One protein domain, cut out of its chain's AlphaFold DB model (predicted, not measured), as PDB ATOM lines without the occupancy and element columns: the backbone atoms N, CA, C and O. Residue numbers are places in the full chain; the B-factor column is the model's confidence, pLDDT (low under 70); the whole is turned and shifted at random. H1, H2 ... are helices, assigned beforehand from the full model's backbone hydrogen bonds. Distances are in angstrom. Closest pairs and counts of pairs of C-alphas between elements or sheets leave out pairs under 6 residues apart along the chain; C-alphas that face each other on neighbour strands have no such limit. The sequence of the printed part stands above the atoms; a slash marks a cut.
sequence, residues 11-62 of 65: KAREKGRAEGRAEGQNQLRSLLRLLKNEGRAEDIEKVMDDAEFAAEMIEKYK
ATOM      1  N   LYS A  11      37.221  90.017 -25.207       60.84
ATOM      2  CA  LYS A  11      38.575  89.990 -25.788       60.84
ATOM      3  C   LYS A  11      39.480  88.942 -25.137       60.84
ATOM      4  O   LYS A  11      40.263  88.305 -25.835       60.84
ATOM      5  N   ALA A  12      39.370  88.733 -23.824       59.69
ATOM      6  CA  ALA A  12      40.135  87.702 -23.122       59.69
ATOM      7  C   ALA A  12      39.738  86.281 -23.562       59.69
ATOM      8  O   ALA A  12      40.611  85.444 -23.788       59.69
ATOM      9  N   ARG A  13      38.437  86.014 -23.752       59.62
ATOM     10  CA  ARG A  13      37.951  84.724 -24.273       59.62
ATOM     11  C   ARG A  13      38.372  84.471 -25.714       59.62
ATOM     12  O   ARG A  13      38.793  83.359 -26.024       59.62
ATOM     13  N   GLU A  14      38.262  85.466 -26.592       60.81
ATOM     14  CA  GLU A  14      38.710  85.312 -27.982       60.81
ATOM     15  C   GLU A  14      40.213  85.067 -28.063       60.81
ATOM     16  O   GLU A  14      40.644  84.180 -28.797       60.81
ATOM     17  N   LYS A  15      41.002  85.792 -27.261       58.44
ATOM     18  CA  LYS A  15      42.452  85.613 -27.202       58.44
ATOM     19  C   LYS A  15      42.834  84.221 -26.690       58.44
ATOM     20  O   LYS A  15      43.594  83.538 -27.363       58.44
ATOM     21  N   GLY A  16      42.220  83.745 -25.604       61.16
ATOM     22  CA  GLY A  16      42.450  82.382 -25.104       61.16
ATOM     23  C   GLY A  16      42.014  81.287 -26.089       61.16
ATOM     24  O   GLY A  16      42.681  80.265 -26.222       61.16
ATOM     25  N   ARG A  17      40.932  81.506 -26.850       60.69
ATOM     26  CA  ARG A  17      40.486  80.576 -27.903       60.69
ATOM     27  C   ARG A  17      41.428  80.574 -29.110       60.69
ATOM     28  O   ARG A  17      41.625  79.525 -29.717       60.69
ATOM     29  N   ALA A  18      41.982  81.727 -29.476       58.53
ATOM     30  CA  ALA A  18      42.952  81.847 -30.558       58.53
ATOM     31  C   ALA A  18      44.300  81.215 -30.182       58.53
ATOM     32  O   ALA A  18      44.863  80.479 -30.988       58.53
ATOM     33  N   GLU A  19      44.772  81.443 -28.956       58.41
ATOM     34  CA  GLU A  19      46.010  80.859 -28.425       58.41
ATOM     35  C   GLU A  19      45.904  79.334 -28.319       58.41
ATOM     36  O   GLU A  19      46.735  78.641 -28.898       58.41
ATOM     37  N   GLY A  20      44.824  78.796 -27.738       64.38
ATOM     38  CA  GLY A  20      44.611  77.343 -27.691       64.38
ATOM     39  C   GLY A  20      44.461  76.697 -29.077       64.38
ATOM     40  O   GLY A  20      44.861  75.553 -29.288       64.38
ATOM     41  N   ARG A  21      43.938  77.434 -30.067       63.00
ATOM     42  CA  ARG A  21      43.868  76.958 -31.458       63.00
ATOM     43  C   ARG A  21      45.237  76.969 -32.136       63.00
ATOM     44  O   ARG A  21      45.528  76.056 -32.905       63.00
ATOM     45  N   ALA A  22      46.054  77.985 -31.874       62.34
ATOM     46  CA  ALA A  22      47.415  78.067 -32.392       62.34
ATOM     47  C   ALA A  22      48.299  76.964 -31.795       62.34
ATOM     48  O   ALA A  22      49.037  76.314 -32.531       62.34
ATOM     49  N   GLU A  23      48.168  76.703 -30.494       68.38
ATOM     50  CA  GLU A  23      48.884  75.636 -29.794       68.38
ATOM     51  C   GLU A  23      48.504  74.251 -30.337       68.38
ATOM     52  O   GLU A  23      49.385  73.497 -30.750       68.38
ATOM     53  N   GLY A  24      47.205  73.966 -30.493       69.44
ATOM     54  CA  GLY A  24      46.744  72.703 -31.083       69.44
ATOM     55  C   GLY A  24      47.167  72.513 -32.549       69.44
ATOM     56  O   GLY A  24      47.536  71.411 -32.956       69.44
ATOM     57  N   GLN A  25      47.184  73.584 -33.353       74.06
ATOM     58  CA  GLN A  25      47.703  73.519 -34.728       74.06
ATOM     59  C   GLN A  25      49.214  73.268 -34.772       74.06
ATOM     60  O   GLN A  25      49.697  72.596 -35.686       74.06
ATOM     61  N   ASN A  26      49.958  73.793 -33.797       82.31
ATOM     62  CA  ASN A  26      51.395  73.582 -33.706       82.31
ATOM     63  C   ASN A  26      51.714  72.134 -33.302       82.31
ATOM     64  O   ASN A  26      52.520  71.487 -33.965       82.31
ATOM     65  N   GLN A  27      50.998  71.593 -32.312       86.12
ATOM     66  CA  GLN A  27      51.134  70.203 -31.863       86.12
ATOM     67  C   GLN A  27      50.842  69.200 -32.983       86.12
ATOM     68  O   GLN A  27      51.659  68.318 -33.246       86.12
ATOM     69  N   LEU A  28      49.731  69.365 -33.713       88.88
ATOM     70  CA  LEU A  28      49.404  68.479 -34.835       88.88
ATOM     71  C   LEU A  28      50.488  68.523 -35.923       88.88
ATOM     72  O   LEU A  28      50.887  67.494 -36.466       88.88
ATOM     73  N   ARG A  29      51.007  69.715 -36.231       90.19
ATOM     74  CA  ARG A  29      52.067  69.873 -37.232       90.19
ATOM     75  C   ARG A  29      53.382  69.228 -36.788       90.19
ATOM     76  O   ARG A  29      54.044  68.599 -37.619       90.19
ATOM     77  N   SER A  30      53.761  69.381 -35.520       92.44
ATOM     78  CA  SER A  30      54.935  68.726 -34.938       92.44
ATOM     79  C   SER A  30      54.785  67.202 -34.955       92.44
ATOM     80  O   SER A  30      55.696  66.516 -35.421       92.44
ATOM     81  N   LEU A  31      53.615  66.677 -34.573       93.69
ATOM     82  CA  LEU A  31      53.308  65.246 -34.613       93.69
ATOM     83  C   LEU A  31      53.436  64.673 -36.031       93.69
ATOM     84  O   LEU A  31      54.153  63.698 -36.240       93.69
ATOM     85  N   LEU A  32      52.810  65.304 -37.031       93.44
ATOM     86  CA  LEU A  32      52.895  64.850 -38.425       93.44
ATOM     87  C   LEU A  32      54.338  64.851 -38.946       93.44
ATOM     88  O   LEU A  32      54.731  63.980 -39.723       93.44
ATOM     89  N   ARG A  33      55.157  65.817 -38.512       94.12
ATOM     90  CA  ARG A  33      56.576  65.878 -38.877       94.12
ATOM     91  C   ARG A  33      57.384  64.761 -38.219       94.12
ATOM     92  O   ARG A  33      58.236  64.180 -38.889       94.12
ATOM     93  N   LEU A  34      57.112  64.463 -36.950       94.69
ATOM     94  CA  LEU A  34      57.733  63.362 -36.217       94.69
ATOM     95  C   LEU A  34      57.403  62.023 -36.882       94.69
ATOM     96  O   LEU A  34      58.318  61.308 -37.286       94.69
ATOM     97  N   LEU A  35      56.118  61.737 -37.116       94.44
ATOM     98  CA  LEU A  35      55.676  60.496 -37.764       94.44
ATOM     99  C   LEU A  35      56.266  60.339 -39.169       94.44
ATOM    100  O   LEU A  35      56.672  59.245 -39.562       94.44
ATOM    101  N   LYS A  36      56.392  61.443 -39.917       94.44
ATOM    102  CA  LYS A  36      57.031  61.431 -41.238       94.44
ATOM    103  C   LYS A  36      58.508  61.052 -41.153       94.44
ATOM    104  O   LYS A  36      58.978  60.287 -41.989       94.44
ATOM    105  N   ASN A  37      59.236  61.583 -40.170       94.12
ATOM    106  CA  ASN A  37      60.649  61.261 -39.970       94.12
ATOM    107  C   ASN A  37      60.850  59.800 -39.533       94.12
ATOM    108  O   ASN A  37      61.848  59.194 -39.910       94.12
ATOM    109  N   GLU A  38      59.898  59.232 -38.790       93.50
ATOM    110  CA  GLU A  38      59.885  57.813 -38.403       93.50
ATOM    111  C   GLU A  38      59.416  56.874 -39.533       93.50
ATOM    112  O   GLU A  38      59.462  55.656 -39.377       93.50
ATOM    113  N   GLY A  39      58.963  57.408 -40.676       93.88
ATOM    114  CA  GLY A  39      58.447  56.612 -41.796       93.88
ATOM    115  C   GLY A  39      57.057  56.012 -41.555       93.88
ATOM    116  O   GLY A  39      56.657  55.083 -42.253       93.88
ATOM    117  N   ARG A  40      56.301  56.537 -40.586       94.19
ATOM    118  CA  ARG A  40      55.003  56.011 -40.141       94.19
ATOM    119  C   ARG A  40      53.840  56.579 -40.959       94.19
ATOM    120  O   ARG A  40      53.011  57.329 -40.452       94.19
ATOM    121  N   ALA A  41      53.808  56.251 -42.251       92.12
ATOM    122  CA  ALA A  41      52.814  56.782 -43.189       92.12
ATOM    123  C   ALA A  41      51.366  56.390 -42.832       92.12
ATOM    124  O   ALA A  41      50.486  57.242 -42.885       92.12
ATOM    125  N   GLU A  42      51.130  55.149 -42.396       94.06
ATOM    126  CA  GLU A  42      49.795  54.678 -41.986       94.06
ATOM    127  C   GLU A  42      49.265  55.447 -40.764       94.06
ATOM    128  O   GLU A  42      48.092  55.809 -40.698       94.06
ATOM    129  N   ASP A  43      50.143  55.759 -39.807       93.06
ATOM    130  CA  ASP A  43      49.769  56.555 -38.639       93.06
ATOM    131  C   ASP A  43      49.461  58.008 -39.010       93.06
ATOM    132  O   ASP A  43      48.602  58.620 -38.383       93.06
ATOM    133  N   ILE A  44      50.127  58.563 -40.029       94.06
ATOM    134  CA  ILE A  44      49.812  59.898 -40.554       94.06
ATOM    135  C   ILE A  44      48.402  59.921 -41.140       94.06
ATOM    136  O   ILE A  44      47.636  60.819 -40.799       94.06
ATOM    137  N   GLU A  45      48.055  58.948 -41.987       94.81
ATOM    138  CA  GLU A  45      46.708  58.853 -42.566       94.81
ATOM    139  C   GLU A  45      45.660  58.732 -41.461       94.81
ATOM    140  O   GLU A  45      44.702  59.502 -41.413       94.81
ATOM    141  N   LYS A  46      45.911  57.862 -40.479       95.00
ATOM    142  CA  LYS A  46      44.988  57.675 -39.364       95.00
ATOM    143  C   LYS A  46      44.852  58.919 -38.479       95.00
ATOM    144  O   LYS A  46      43.747  59.233 -38.067       95.00
ATOM    145  N   VAL A  47      45.931  59.664 -38.220       94.31
ATOM    146  CA  VAL A  47      45.873  60.955 -37.495       94.31
ATOM    147  C   VAL A  47      45.066  62.005 -38.269       94.31
ATOM    148  O   VAL A  47      44.474  62.896 -37.659       94.31
ATOM    149  N   MET A  48      45.042  61.941 -39.601       91.06
ATOM    150  CA  MET A  48      44.260  62.868 -40.423       91.06
ATOM    151  C   MET A  48      42.768  62.516 -40.460       91.06
ATOM    152  O   MET A  48      41.946  63.433 -40.505       91.06
ATOM    153  N   ASP A  49      42.431  61.226 -40.410       93.88
ATOM    154  CA  ASP A  49      41.055  60.734 -40.544       93.88
ATOM    155  C   ASP A  49      40.339  60.504 -39.199       93.88
ATOM    156  O   ASP A  49      39.111  60.593 -39.128       93.88
ATOM    157  N   ASP A  50      41.084  60.238 -38.124       94.19
ATOM    158  CA  ASP A  50      40.559  59.902 -36.798       94.19
ATOM    159  C   ASP A  50      41.040  60.909 -35.742       94.19
ATOM    160  O   ASP A  50      42.201  60.935 -35.323       94.19
ATOM    161  N   ALA A  51      40.107  61.748 -35.291       89.12
ATOM    162  CA  ALA A  51      40.371  62.784 -34.303       89.12
ATOM    163  C   ALA A  51      40.669  62.230 -32.898       89.12
ATOM    164  O   ALA A  51      41.417  62.869 -32.154       89.12
ATOM    165  N   GLU A  52      40.109  61.074 -32.521       92.56
ATOM    166  CA  GLU A  52      40.405  60.439 -31.230       92.56
ATOM    167  C   GLU A  52      41.827  59.883 -31.251       92.56
ATOM    168  O   GLU A  52      42.626  60.187 -30.364       92.56
ATOM    169  N   PHE A  53      42.188  59.184 -32.328       92.62
ATOM    170  CA  PHE A  53      43.549  58.693 -32.525       92.62
ATOM    171  C   PHE A  53      44.577  59.831 -32.603       92.62
ATOM    172  O   PHE A  53      45.666  59.733 -32.036       92.62
ATOM    173  N   ALA A  54      44.233  60.942 -33.260       90.75
ATOM    174  CA  ALA A  54      45.072  62.135 -33.291       90.75
ATOM    175  C   ALA A  54      45.324  62.697 -31.885       90.75
ATOM    176  O   ALA A  54      46.463  63.031 -31.559       90.75
ATOM    177  N   ALA A  55      44.291  62.771 -31.041       91.44
ATOM    178  CA  ALA A  55      44.425  63.238 -29.664       91.44
ATOM    179  C   ALA A  55      45.289  62.290 -28.814       91.44
ATOM    180  O   ALA A  55      46.178  62.757 -28.102       91.44
ATOM    181  N   GLU A  56      45.092  60.972 -28.934       94.19
ATOM    182  CA  GLU A  56      45.928  59.972 -28.256       94.19
ATOM    183  C   GLU A  56      47.401  60.080 -28.671       94.19
ATOM    184  O   GLU A  56      48.302  60.014 -27.833       94.19
ATOM    185  N   MET A  57      47.659  60.277 -29.965       93.31
ATOM    186  CA  MET A  57      49.013  60.437 -30.490       93.31
ATOM    187  C   MET A  57      49.650  61.754 -30.040       93.31
ATOM    188  O   MET A  57      50.817  61.755 -29.657       93.31
ATOM    189  N   ILE A  58      48.905  62.863 -30.019       92.38
ATOM    190  CA  ILE A  58      49.402  64.131 -29.470       92.38
ATOM    191  C   ILE A  58      49.787  63.955 -27.999       92.38
ATOM    192  O   ILE A  58      50.883  64.351 -27.618       92.38
ATOM    193  N   GLU A  59      48.951  63.304 -27.188       92.31
ATOM    194  CA  GLU A  59      49.246  63.075 -25.768       92.31
ATOM    195  C   GLU A  59      50.461  62.154 -25.573       92.31
ATOM    196  O   GLU A  59      51.324  62.427 -24.738       92.31
ATOM    197  N   LYS A  60      50.579  61.092 -26.380       93.12
ATOM    198  CA  LYS A  60      51.713  60.156 -26.338       93.12
ATOM    199  C   LYS A  60      53.041  60.815 -26.711       93.12
ATOM    200  O   LYS A  60      54.083  60.439 -26.176       93.12
ATOM    201  N   TYR A  61      53.012  61.755 -27.651       91.38
ATOM    202  CA  TYR A  61      54.203  62.421 -28.167       91.38
ATOM    203  C   TYR A  61      54.411  63.824 -27.599       91.38
ATOM    204  O   TYR A  61      55.369  64.467 -28.009       91.38
ATOM    205  N   LYS A  62      53.595  64.284 -26.639       88.25
ATOM    206  CA  LYS A  62      53.636  65.656 -26.096       88.25
ATOM    207  C   LYS A  62      55.012  66.098 -25.591       88.25
ATOM    208  O   LYS A  62      55.351  67.264 -25.710       88.25
TER     209      LYS A  62
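This is residues 11 to 62 of the 65 residues of an uncharacterized protein of Butyricicoccus sp. AF22-28AC (UniProt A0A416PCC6). One long helix, H1, sticks out as a bare arm with its residues 11 to 23, while two short helices make a small compact head with its other end. H2 folds back beside the last turns of H1 as a hairpin, and H3 packs crosswise on H1. The printed part has 52 residues with three named helices, in the order H1, H2, H3 along the chain, and no named strand; the class is all helix. The whole is loose, with a radius of gyration of the C-alphas of 12.6 A, and is a rod in outline, spanning 42 by 19 by 16 A, with the arm making its length.

H1, residues 11 to 37, is the longest helix, and its residues 11 to 23 stand free. H2, residues 41 to 49, touches H1, which meets it with residues 32 to 36 alone; the closest C-alphas, those of Leu 32 and Ile 44, are 6.2 A apart. H1 and H2 form a helical hairpin, running opposite ways at a shallow tilt of 25 degrees. H3, residues 51 to 61, touches H1, which meets it with residues 27 to 31 alone; the closest C-alphas, those of Leu 31 and Ile 58, are 6.6 A apart. The lines of H1 and H3 are about perpendicular, at 76 degrees. H2 and H3 touch only at the corner by their link, where the closest C-alphas, those of Val 47 and Ala 54, are 4.4 A apart. They run opposite ways at a steep tilt of 52 degrees. In H1, H2 and H3 every O i to N i+4 pair is within hydrogen-bond range.

H1 has 27 residues and measures 38.9 A from C-alpha 11 at (38.575, 89.990, -25.788) to C-alpha 37 at (60.649, 61.261, -39.970). H2 has 9 residues and measures 12.7 A from the C-alpha of Ala 41 to that of Asp 49. H3 has 11 residues and measures 15.1 A from the C-alpha of Ala 51 to that of Tyr 61, which is at (54.203, 62.421, -28.167).

The two C-alphas farthest apart, those of Lys 11 and Gly 39, are 42.0 A apart. Without residues 11 to 23, the remaining 39 residues span 21 by 17 by 16 A, with a radius of gyration of 8.8 A. The link from H1 to H2, with 3 residues, and the link from H2 to H3, with 1 residue, are both tight. The printed part has no cut. Its mean pLDDT is 83.8, and residues 11 to 24 are under 70.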